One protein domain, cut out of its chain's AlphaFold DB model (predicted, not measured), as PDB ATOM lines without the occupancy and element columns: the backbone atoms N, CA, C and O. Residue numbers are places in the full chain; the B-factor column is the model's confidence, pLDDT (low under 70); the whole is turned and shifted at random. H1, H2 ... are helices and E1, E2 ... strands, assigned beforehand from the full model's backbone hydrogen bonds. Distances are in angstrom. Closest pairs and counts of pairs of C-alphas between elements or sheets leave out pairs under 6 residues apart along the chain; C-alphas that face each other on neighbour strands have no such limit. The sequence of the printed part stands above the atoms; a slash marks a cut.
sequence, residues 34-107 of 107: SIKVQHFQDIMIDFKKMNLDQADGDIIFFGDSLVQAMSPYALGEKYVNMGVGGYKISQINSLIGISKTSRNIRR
ATOM      1  N   SER A  34     228.162 216.015 363.479       61.81
ATOM      2  CA  SER A  34     226.732 216.343 363.494       61.81
ATOM      3  C   SER A  34     226.437 217.745 362.947       61.81
ATOM      4  O   SER A  34     225.471 217.914 362.206       61.81
ATOM      5  N   ILE A  35     227.268 218.744 363.272       67.44
ATOM      6  CA  ILE A  35     227.104 220.125 362.782       67.44
ATOM      7  C   ILE A  35     227.291 220.191 361.259       67.44
ATOM      8  O   ILE A  35     226.506 220.835 360.564       67.44
ATOM      9  N   LYS A  36     228.294 219.485 360.719       72.81
ATOM     10  CA  LYS A  36     228.542 219.434 359.268       72.81
ATOM     11  C   LYS A  36     227.405 218.755 358.506       72.81
ATOM     12  O   LYS A  36     227.021 219.234 357.441       72.81
ATOM     13  N   VAL A  37     226.854 217.670 359.054       73.50
ATOM     14  CA  VAL A  37     225.713 216.962 358.451       73.50
ATOM     15  C   VAL A  37     224.466 217.843 358.444       73.50
ATOM     16  O   VAL A  37     223.803 217.920 357.416       73.50
ATOM     17  N   GLN A  38     224.176 218.556 359.538       75.25
ATOM     18  CA  GLN A  38     223.033 219.470 359.583       75.25
ATOM     19  C   GLN A  38     223.155 220.577 358.528       75.25
ATOM     20  O   GLN A  38     222.218 220.813 357.775       75.25
ATOM     21  N   HIS A  39     224.334 221.190 358.401       80.50
ATOM     22  CA  HIS A  39     224.553 222.240 357.409       80.50
ATOM     23  C   HIS A  39     224.378 221.740 355.966       80.50
ATOM     24  O   HIS A  39     223.739 222.399 355.148       80.50
ATOM     25  N   PHE A  40     224.888 220.541 355.662       79.19
ATOM     26  CA  PHE A  40     224.639 219.885 354.378       79.19
ATOM     27  C   PHE A  40     223.139 219.667 354.135       79.19
ATOM     28  O   PHE A  40     222.633 219.955 353.053       79.19
ATOM     29  N   GLN A  41     222.419 219.182 355.145       78.69
ATOM     30  CA  GLN A  41     220.988 218.916 355.051       78.69
ATOM     31  C   GLN A  41     220.161 220.175 354.783       78.69
ATOM     32  O   GLN A  41     219.224 220.112 353.981       78.69
ATOM     33  N   ASP A  42     220.518 221.290 355.416       82.00
ATOM     34  CA  ASP A  42     219.845 222.578 355.247       82.00
ATOM     35  C   ASP A  42     220.043 223.118 353.822       82.00
ATOM     36  O   ASP A  42     219.069 223.455 353.151       82.00
ATOM     37  N   ILE A  43     221.277 223.073 353.304       84.19
ATOM     38  CA  ILE A  43     221.579 223.435 351.907       84.19
ATOM     39  C   ILE A  43     220.793 222.551 350.930       84.19
ATOM     40  O   ILE A  43     220.206 223.035 349.961       84.19
ATOM     41  N   MET A  44     220.751 221.242 351.188       81.94
ATOM     42  CA  MET A  44     220.002 220.312 350.348       81.94
ATOM     43  C   MET A  44     218.500 220.605 350.358       81.94
ATOM     44  O   MET A  44     217.859 220.427 349.326       81.94
ATOM     45  N   ILE A  45     217.943 221.091 351.472       82.38
ATOM     46  CA  ILE A  45     216.526 221.463 351.565       82.38
ATOM     47  C   ILE A  45     216.232 222.579 350.563       82.38
ATOM     48  O   ILE A  45     215.223 222.516 349.863       82.38
ATOM     49  N   ASP A  46     217.124 223.558 350.443       84.19
ATOM     50  CA  ASP A  46     216.942 224.677 349.524       84.19
ATOM     51  C   ASP A  46     217.074 224.239 348.063       84.19
ATOM     52  O   ASP A  46     216.207 224.563 347.249       84.19
ATOM     53  N   PHE A  47     218.049 223.384 347.739       83.69
ATOM     54  CA  PHE A  47     218.126 222.765 346.410       83.69
ATOM     55  C   PHE A  47     216.874 221.950 346.070       83.69
ATOM     56  O   PHE A  47     216.367 222.022 344.949       83.69
ATOM     57  N   LYS A  48     216.338 221.178 347.026       85.44
ATOM     58  CA  LYS A  48     215.113 220.406 346.798       85.44
ATOM     59  C   LYS A  48     213.902 221.311 346.594       85.44
ATOM     60  O   LYS A  48     213.079 220.971 345.755       85.44
ATOM     61  N   LYS A  49     213.800 222.460 347.274       81.31
ATOM     62  CA  LYS A  49     212.744 223.454 347.000       81.31
ATOM     63  C   LYS A  49     212.835 223.987 345.568       81.31
ATOM     64  O   LYS A  49     211.828 223.991 344.872       81.31
ATOM     65  N   MET A  50     214.031 224.344 345.097       79.31
ATOM     66  CA  MET A  50     214.222 224.810 343.714       79.31
ATOM     67  C   MET A  50     213.832 223.733 342.689       79.31
ATOM     68  O   MET A  50     213.101 224.014 341.743       79.31
ATOM     69  N   ASN A  51     214.248 222.481 342.912       79.69
ATOM     70  CA  ASN A  51     213.872 221.357 342.048       79.69
ATOM     71  C   ASN A  51     212.368 221.075 342.086       79.69
ATOM     72  O   ASN A  51     211.788 220.684 341.080       79.69
ATOM     73  N   LEU A  52     211.732 221.251 343.245       79.31
ATOM     74  CA  LEU A  52     210.294 221.079 343.412       79.31
ATOM     75  C   LEU A  52     209.521 222.098 342.584       79.31
ATOM     76  O   LEU A  52     208.485 221.762 342.020       79.31
ATOM     77  N   ASP A  53     210.039 223.320 342.485       75.38
ATOM     78  CA  ASP A  53     209.402 224.339 341.673       75.38
ATOM     79  C   ASP A  53     209.506 224.051 340.168       75.38
ATOM     80  O   ASP A  53     208.622 224.463 339.413       75.38
ATOM     81  N   GLN A  54     210.530 223.300 339.757       72.12
ATOM     82  CA  GLN A  54     210.783 222.863 338.380       72.12
ATOM     83  C   GLN A  54     210.178 221.488 338.045       72.12
ATOM     84  O   GLN A  54     210.151 221.100 336.877       72.12
ATOM     85  N   ALA A  55     209.695 220.749 339.046       72.88
ATOM     86  CA  ALA A  55     209.061 219.443 338.896       72.88
ATOM     87  C   ALA A  55     207.619 219.608 338.386       72.88
ATOM     88  O   ALA A  55     206.657 219.477 339.144       72.88
ATOM     89  N   ASP A  56     207.466 219.968 337.112       66.44
ATOM     90  CA  ASP A  56     206.159 220.183 336.492       66.44
ATOM     91  C   ASP A  56     205.588 218.866 335.937       66.44
ATOM     92  O   ASP A  56     206.163 218.254 335.039       66.44
ATOM     93  N   GLY A  57     204.476 218.398 336.514       65.38
ATOM     94  CA  GLY A  57     203.755 217.188 336.086       65.38
ATOM     95  C   GLY A  57     204.371 215.833 336.473       65.38
ATOM     96  O   GLY A  57     203.685 214.818 336.371       65.38
ATOM     97  N   ASP A  58     205.615 215.799 336.959       74.69
ATOM     98  CA  ASP A  58     206.312 214.560 337.333       74.69
ATOM     99  C   ASP A  58     205.883 214.015 338.715       74.69
ATOM    100  O   ASP A  58     205.501 214.761 339.623       74.69
ATOM    101  N   ILE A  59     206.004 212.697 338.920       82.06
ATOM    102  CA  ILE A  59     205.789 212.070 340.236       82.06
ATOM    103  C   ILE A  59     206.927 212.488 341.178       82.06
ATOM    104  O   ILE A  59     208.094 212.372 340.824       82.06
ATOM    105  N   ILE A  60     206.624 212.940 342.396       87.19
ATOM    106  CA  ILE A  60     207.647 213.393 343.353       87.19
ATOM    107  C   ILE A  60     207.756 212.410 344.520       87.19
ATOM    108  O   ILE A  60     206.772 212.162 345.218       87.19
ATOM    109  N   PHE A  61     208.966 211.911 344.778       88.31
ATOM    110  CA  PHE A  61     209.263 211.023 345.903       88.31
ATOM    111  C   PHE A  61     210.082 211.739 346.970       88.31
ATOM    112  O   PHE A  61     211.187 212.206 346.703       88.31
ATOM    113  N   PHE A  62     209.565 211.782 348.196       89.38
ATOM    114  CA  PHE A  62     210.258 212.337 349.359       89.38
ATOM    115  C   PHE A  62     210.763 211.218 350.266       89.38
ATOM    116  O   PHE A  62     210.089 210.201 350.424       89.38
ATOM    117  N   GLY A  63     211.914 211.418 350.905       89.25
ATOM    118  CA  GLY A  63     212.438 210.457 351.870       89.25
ATOM    119  C   GLY A  63     213.848 210.779 352.340       89.25
ATOM    120  O   GLY A  63     214.344 211.891 352.160       89.25
ATOM    121  N   ASP A  64     214.476 209.787 352.956       89.38
ATOM    122  CA  ASP A  64     215.835 209.863 353.476       89.38
ATOM    123  C   ASP A  64     216.848 209.253 352.480       89.38
ATOM    124  O   ASP A  64     216.678 209.342 351.259       89.38
ATOM    125  N   SER A  65     217.908 208.620 352.988       89.19
ATOM    126  CA  SER A  65     218.915 207.928 352.184       89.19
ATOM    127  C   SER A  65     218.354 206.797 351.319       89.19
ATOM    128  O   SER A  65     218.929 206.523 350.270       89.19
ATOM    129  N   LEU A  66     217.257 206.140 351.717       90.25
ATOM    130  CA  LEU A  66     216.684 205.043 350.929       90.25
ATOM    131  C   LEU A  66     216.077 205.563 349.629       90.25
ATOM    132  O   LEU A  66     216.355 205.041 348.553       90.25
ATOM    133  N   VAL A  67     215.301 206.642 349.728       89.38
ATOM    134  CA  VAL A  67     214.752 207.309 348.547       89.38
ATOM    135  C   VAL A  67     215.882 207.948 347.753       89.38
ATOM    136  O   VAL A  67     215.894 207.806 346.539       89.38
ATOM    137  N   GLN A  68     216.885 208.549 348.403       88.56
ATOM    138  CA  GLN A  68     218.048 209.112 347.706       88.56
ATOM    139  C   GLN A  68     218.793 208.069 346.855       88.56
ATOM    140  O   GLN A  68     219.239 208.390 345.756       88.56
ATOM    141  N   ALA A  69     218.924 206.837 347.351       88.12
ATOM    142  CA  ALA A  69     219.596 205.743 346.651       88.12
ATOM    143  C   ALA A  69     218.737 205.092 345.553       88.12
ATOM    144  O   ALA A  69     219.235 204.265 344.789       88.12
ATOM    145  N   MET A  70     217.450 205.440 345.467       86.88
ATOM    146  CA  MET A  70     216.540 204.882 344.476       86.88
ATOM    147  C   MET A  70     216.970 205.290 343.062       86.88
ATOM    148  O   MET A  70     217.152 206.471 342.763       86.88
ATOM    149  N   SER A  71     217.124 204.294 342.183       80.00
ATOM    150  CA  SER A  71     217.522 204.518 340.791       80.00
ATOM    151  C   SER A  71     216.465 205.345 340.055       80.00
ATOM    152  O   SER A  71     215.282 204.997 340.144       80.00
ATOM    153  N   PRO A  72     216.850 206.363 339.260       71.75
ATOM    154  CA  PRO A  72     215.924 207.149 338.434       71.75
ATOM    155  C   PRO A  72     215.052 206.305 337.492       71.75
ATOM    156  O   PRO A  72     214.011 206.766 337.045       71.75
ATOM    157  N   TYR A  73     215.455 205.061 337.219       71.62
ATOM    158  CA  TYR A  73     214.755 204.127 336.335       71.62
ATOM    159  C   TYR A  73     214.009 203.014 337.081       71.62
ATOM    160  O   TYR A  73     213.395 202.163 336.445       71.62
ATOM    161  N   ALA A  74     214.057 202.991 338.418       73.25
ATOM    162  CA  ALA A  74     213.511 201.896 339.225       73.25
ATOM    163  C   ALA A  74     212.005 201.666 339.016       73.25
ATOM    164  O   ALA A  74     211.525 200.557 339.224       73.25
ATOM    165  N   LEU A  75     211.271 202.711 338.629       70.44
ATOM    166  CA  LEU A  75     209.811 202.702 338.559       70.44
ATOM    167  C   LEU A  75     209.265 202.697 337.126       70.44
ATOM    168  O   LEU A  75     208.053 202.710 336.958       70.44
ATOM    169  N   GLY A  76     210.128 202.707 336.101       74.56
ATOM    170  CA  GLY A  76     209.704 202.763 334.691       74.56
ATOM    171  C   GLY A  76     209.016 204.069 334.263       74.56
ATOM    172  O   GLY A  76     208.717 204.234 333.087       74.56
ATOM    173  N   GLU A  77     208.818 205.003 335.192       75.69
ATOM    174  CA  GLU A  77     208.139 206.286 335.013       75.69
ATOM    175  C   GLU A  77     209.080 207.440 335.373       75.69
ATOM    176  O   GLU A  77     209.971 207.294 336.217       75.69
ATOM    177  N   LYS A  78     208.867 208.613 334.767       78.38
ATOM    178  CA  LYS A  78     209.631 209.819 335.108       78.38
ATOM    179  C   LYS A  78     209.205 210.320 336.488       78.38
ATOM    180  O   LYS A  78     208.036 210.622 336.727       78.38
ATOM    181  N   TYR A  79     210.167 210.425 337.397       83.44
ATOM    182  CA  TYR A  79     209.924 210.926 338.742       83.44
ATOM    183  C   TYR A  79     211.065 211.824 339.226       83.44
ATOM    184  O   TYR A  79     212.210 211.715 338.786       83.44
ATOM    185  N   VAL A  80     210.753 212.702 340.177       85.44
ATOM    186  CA  VAL A  80     211.707 213.597 340.823       85.44
ATOM    187  C   VAL A  80     212.029 213.079 342.217       85.44
ATOM    188  O   VAL A  80     211.168 212.957 343.092       85.44
ATOM    189  N   ASN A  81     213.306 212.769 342.419       87.81
ATOM    190  CA  ASN A  81     213.829 212.253 343.672       87.81
ATOM    191  C   ASN A  81     214.187 213.400 344.633       87.81
ATOM    192  O   ASN A  81     215.172 214.121 344.437       87.81
ATOM    193  N   MET A  82     213.413 213.548 345.705       88.19
ATOM    194  CA  MET A  82     213.644 214.514 346.785       88.19
ATOM    195  C   MET A  82     214.292 213.882 348.025       88.19
ATOM    196  O   MET A  82     214.356 214.527 349.068       88.19
ATOM    197  N   GLY A  83     214.791 212.647 347.923       89.06
ATOM    198  CA  GLY A  83     215.482 211.958 349.007       89.06
ATOM    199  C   GLY A  83     216.799 212.633 349.392       89.06
ATOM    200  O   GLY A  83     217.579 213.027 348.514       89.06
ATOM    201  N   VAL A  84     217.054 212.762 350.697       88.62
ATOM    202  CA  VAL A  84     218.324 213.262 351.246       88.62
ATOM    203  C   VAL A  84     218.706 212.473 352.496       88.62
ATOM    204  O   VAL A  84     217.950 212.384 353.464       88.62
ATOM    205  N   GLY A  85     219.911 211.912 352.488       87.12
ATOM    206  CA  GLY A  85     220.456 211.118 353.581       87.12
ATOM    207  C   GLY A  85     220.424 211.835 354.929       87.12
ATOM    208  O   GLY A  85     220.886 212.969 355.080       87.12
ATOM    209  N   GLY A  86     219.885 211.137 355.928       84.38
ATOM    210  CA  GLY A  86     219.792 211.621 357.302       84.38
ATOM    211  C   GLY A  86     218.651 212.604 357.571       84.38
ATOM    212  O   GLY A  86     218.588 213.125 358.686       84.38
ATOM    213  N   TYR A  87     217.760 212.868 356.605       87.19
ATOM    214  CA  TYR A  87     216.550 213.640 356.880       87.19
ATOM    215  C   TYR A  87     215.651 212.938 357.886       87.19
ATOM    216  O   TYR A  87     215.334 211.755 357.777       87.19
ATOM    217  N   LYS A  88     215.186 213.721 358.853       88.06
ATOM    218  CA  LYS A  88     214.129 213.331 359.775       88.06
ATOM    219  C   LYS A  88     212.769 213.533 359.117       88.06
ATOM    220  O   LYS A  88     212.592 214.353 358.217       88.06
ATOM    221  N   ILE A  89     211.769 212.858 359.670       86.75
ATOM    222  CA  ILE A  89     210.365 212.977 359.256       86.75
ATOM    223  C   ILE A  89     209.893 214.442 359.255       86.75
ATOM    224  O   ILE A  89     209.156 214.846 358.363       86.75
ATOM    225  N   SER A  90     210.352 215.269 360.200       86.25
ATOM    226  CA  SER A  90     210.015 216.700 360.244       86.25
ATOM    227  C   SER A  90     210.503 217.475 359.013       86.25
ATOM    228  O   SER A  90     209.764 218.297 358.475       86.25
ATOM    229  N   GLN A  91     211.720 217.195 358.540       84.38
ATOM    230  CA  GLN A  91     212.296 217.815 357.342       84.38
ATOM    231  C   GLN A  91     211.556 217.349 356.080       84.38
ATOM    232  O   GLN A  91     211.206 218.166 355.230       84.38
ATOM    233  N   ILE A  92     211.228 216.056 356.005       86.94
ATOM    234  CA  ILE A  92     210.420 215.484 354.918       86.94
ATOM    235  C   ILE A  92     209.030 216.139 354.871       86.94
ATOM    236  O   ILE A  92     208.585 216.582 353.813       86.94
ATOM    237  N   ASN A  93     208.362 216.275 356.019       87.44
ATOM    238  CA  ASN A  93     207.043 216.907 356.114       87.44
ATOM    239  C   ASN A  93     207.066 218.382 355.699       87.44
ATOM    240  O   ASN A  93     206.120 218.845 355.063       87.44
ATOM    241  N   SER A  94     208.145 219.106 356.014       85.62
ATOM    242  CA  SER A  94     208.343 220.485 355.554       85.62
ATOM    243  C   SER A  94     208.354 220.566 354.022       85.62
ATOM    244  O   SER A  94     207.603 221.347 353.436       85.62
ATOM    245  N   LEU A  95     209.110 219.688 353.354       83.00
ATOM    246  CA  LEU A  95     209.165 219.627 351.888       83.00
ATOM    247  C   LEU A  95     207.813 219.250 351.259       83.00
ATOM    248  O   LEU A  95     207.403 219.848 350.262       83.00
ATOM    249  N   ILE A  96     207.084 218.308 351.864       85.62
ATOM    250  CA  ILE A  96     205.731 217.936 351.423       85.62
ATOM    251  C   ILE A  96     204.764 219.118 351.572       85.62
ATOM    252  O   ILE A  96     203.950 219.365 350.679       85.62
ATOM    253  N   GLY A  97     204.839 219.852 352.685       82.44
ATOM    254  CA  GLY A  97     204.027 221.044 352.929       82.44
ATOM    255  C   GLY A  97     204.248 222.109 351.858       82.44
ATOM    256  O   GLY A  97     203.285 222.580 351.254       82.44
ATOM    257  N   ILE A  98     205.511 222.409 351.545       77.94
ATOM    258  CA  ILE A  98     205.884 223.364 350.493       77.94
ATOM    259  C   ILE A  98     205.354 222.905 349.124       77.94
ATOM    260  O   ILE A  98     204.743 223.697 348.411       77.94
ATOM    261  N   SER A  99     205.483 221.614 348.790       77.31
ATOM    262  CA  SER A  99     204.967 221.046 347.529       77.31
ATOM    263  C   SER A  99     203.471 221.271 347.332       77.31
ATOM    264  O   SER A  99     203.013 221.506 346.209       77.31
ATOM    265  N   LYS A 100     202.689 221.160 348.410       74.62
ATOM    266  CA  LYS A 100     201.239 221.369 348.369       74.62
ATOM    267  C   LYS A 100     200.903 222.845 348.170       74.62
ATOM    268  O   LYS A 100     200.056 223.159 347.340       74.62
ATOM    269  N   THR A 101     201.598 223.737 348.874       70.06
ATOM    270  CA  THR A 101     201.402 225.187 348.751       70.06
ATOM    271  C   THR A 101     201.774 225.698 347.357       70.06
ATOM    272  O   THR A 101     200.948 226.363 346.735       70.06
ATOM    273  N   SER A 102     202.941 225.328 346.812       63.94
ATOM    274  CA  SER A 102     203.351 225.737 345.456       63.94
ATOM    275  C   SER A 102     202.364 225.274 344.377       63.94
ATOM    276  O   SER A 102     202.120 226.006 343.421       63.94
ATOM    277  N   ARG A 103     201.751 224.091 344.527       64.19
ATOM    278  CA  ARG A 103     200.722 223.601 343.590       64.19
ATOM    279  C   ARG A 103     199.389 224.337 343.698       64.19
ATOM    280  O   ARG A 103     198.730 224.502 342.678       64.19
ATOM    281  N   ASN A 104     198.995 224.778 344.891       61.06
ATOM    282  CA  ASN A 104     197.774 225.570 345.069       61.06
ATOM    283  C   ASN A 104     197.898 226.987 344.494       61.06
ATOM    284  O   ASN A 104     196.894 227.536 344.072       61.06
ATOM    285  N   ILE A 105     199.102 227.566 344.457       60.41
ATOM    286  CA  ILE A 105     199.333 228.905 343.883       60.41
ATOM    287  C   ILE A 105     199.295 228.886 342.343       60.41
ATOM    288  O   ILE A 105     198.979 229.897 341.727       60.41
ATOM    289  N   ARG A 106     199.627 227.754 341.705       57.75
ATOM    290  CA  ARG A 106     199.676 227.617 340.234       57.75
ATOM    291  C   ARG A 106     198.359 227.161 339.590       57.75
ATOM    292  O   ARG A 106     198.336 226.958 338.378       57.75
ATOM    293  N   ARG A 107     197.310 226.936 340.380       52.16
ATOM    294  CA  ARG A 107     195.955 226.614 339.906       52.16
ATOM    295  C   ARG A 107     195.083 227.855 339.961       52.16
ATOM    296  O   ARG A 107     194.245 227.986 339.048       52.16
TER     297      ARG A 107
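Overview. This is residues 34 to 107 of the 107 residues of an uncharacterized protein of Escherichia coli (UniProt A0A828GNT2). A tiny two-stranded sheet of E1 and E2 lies over one side of a loose pair of long helices, H1 and H3, which run side by side the same way but are shifted along each other. On the far side of the sheet from these helices, short H2 and the loop of residues 69 to 78 make an arch that leads from E1 back to E2. The printed part has 74 residues with three named helices and two named strands, in the order H1, E1, H2, E2, H3. The sheet has the order E1, E2 and is parallel; the class is mostly helix. The whole is compact, with a radius of gyration of the C-alphas of 12.5 A and spans of 39 by 30 by 17 A.

Along the chain. Start at C-alpha 59, at (205.789, 212.070, 340.236), where strand E1 begins; it covers residues 59 to 61 and is 6.7 A long. Its neighbour E2 is at residues 79 to 81 and is 6.4 A long. Between them along the chain you meet H2, residues 65 to 68, 4.7 A long. Go back to C-alpha 34 at (226.732, 216.343, 363.494) for the longest helix, H1, which runs 30.5 A through residues 34 to 54. Then look at residues 89 to 105 for H3, 24.7 A long, which ends at C-alpha 105 at (199.333, 228.905, 343.883).

Arrangement. Look first at the sheet, where E1 and E2 are parallel with 22 degrees between their directions. The C-alphas of 59 and 79 face each other at 4.5 A, and N 80 and O 59, 2.8 A apart, are within hydrogen-bond range, as are N 61 and O 80 at 3.0 A. E1, H2 and E2 form a strand-helix-strand unit, two parallel neighbour strands with a helix between them along the chain, and its crossover is right-handed. The closest C-alphas of H2 and E2 are those of Gln 68 and Asn 81, 6.6 A apart. On to the long helices: H1 and E2 are near each other, with 7 pairs of C-alphas within 10 A. H1 touches H3 with residues 45 to 53 alone, and the closest C-alphas are those of Leu 52 and Ser 99, 6.7 A apart. The two run the same way at a shallow tilt of 21 degrees. H2 is apart from both H1 and H3, and E1 is apart from H3. In H1 and H3 every O i to N i+4 pair is within hydrogen-bond range, while H2 is too short for such a pair.

Size, cuts and confidence. The two C-alphas farthest apart are those of Ser 34 and Arg 107, the chain's last residue, at 40.1 A. The printed part has no cut. The links H1 to E1 and E1 to H2 are tight, those from H2 to E2 and from E2 to H3 are short, and no link is long. The mean pLDDT of the printed part is 79.3; look for values under 70 at residues 34 to 35, 56 to 57 and 102 to 107.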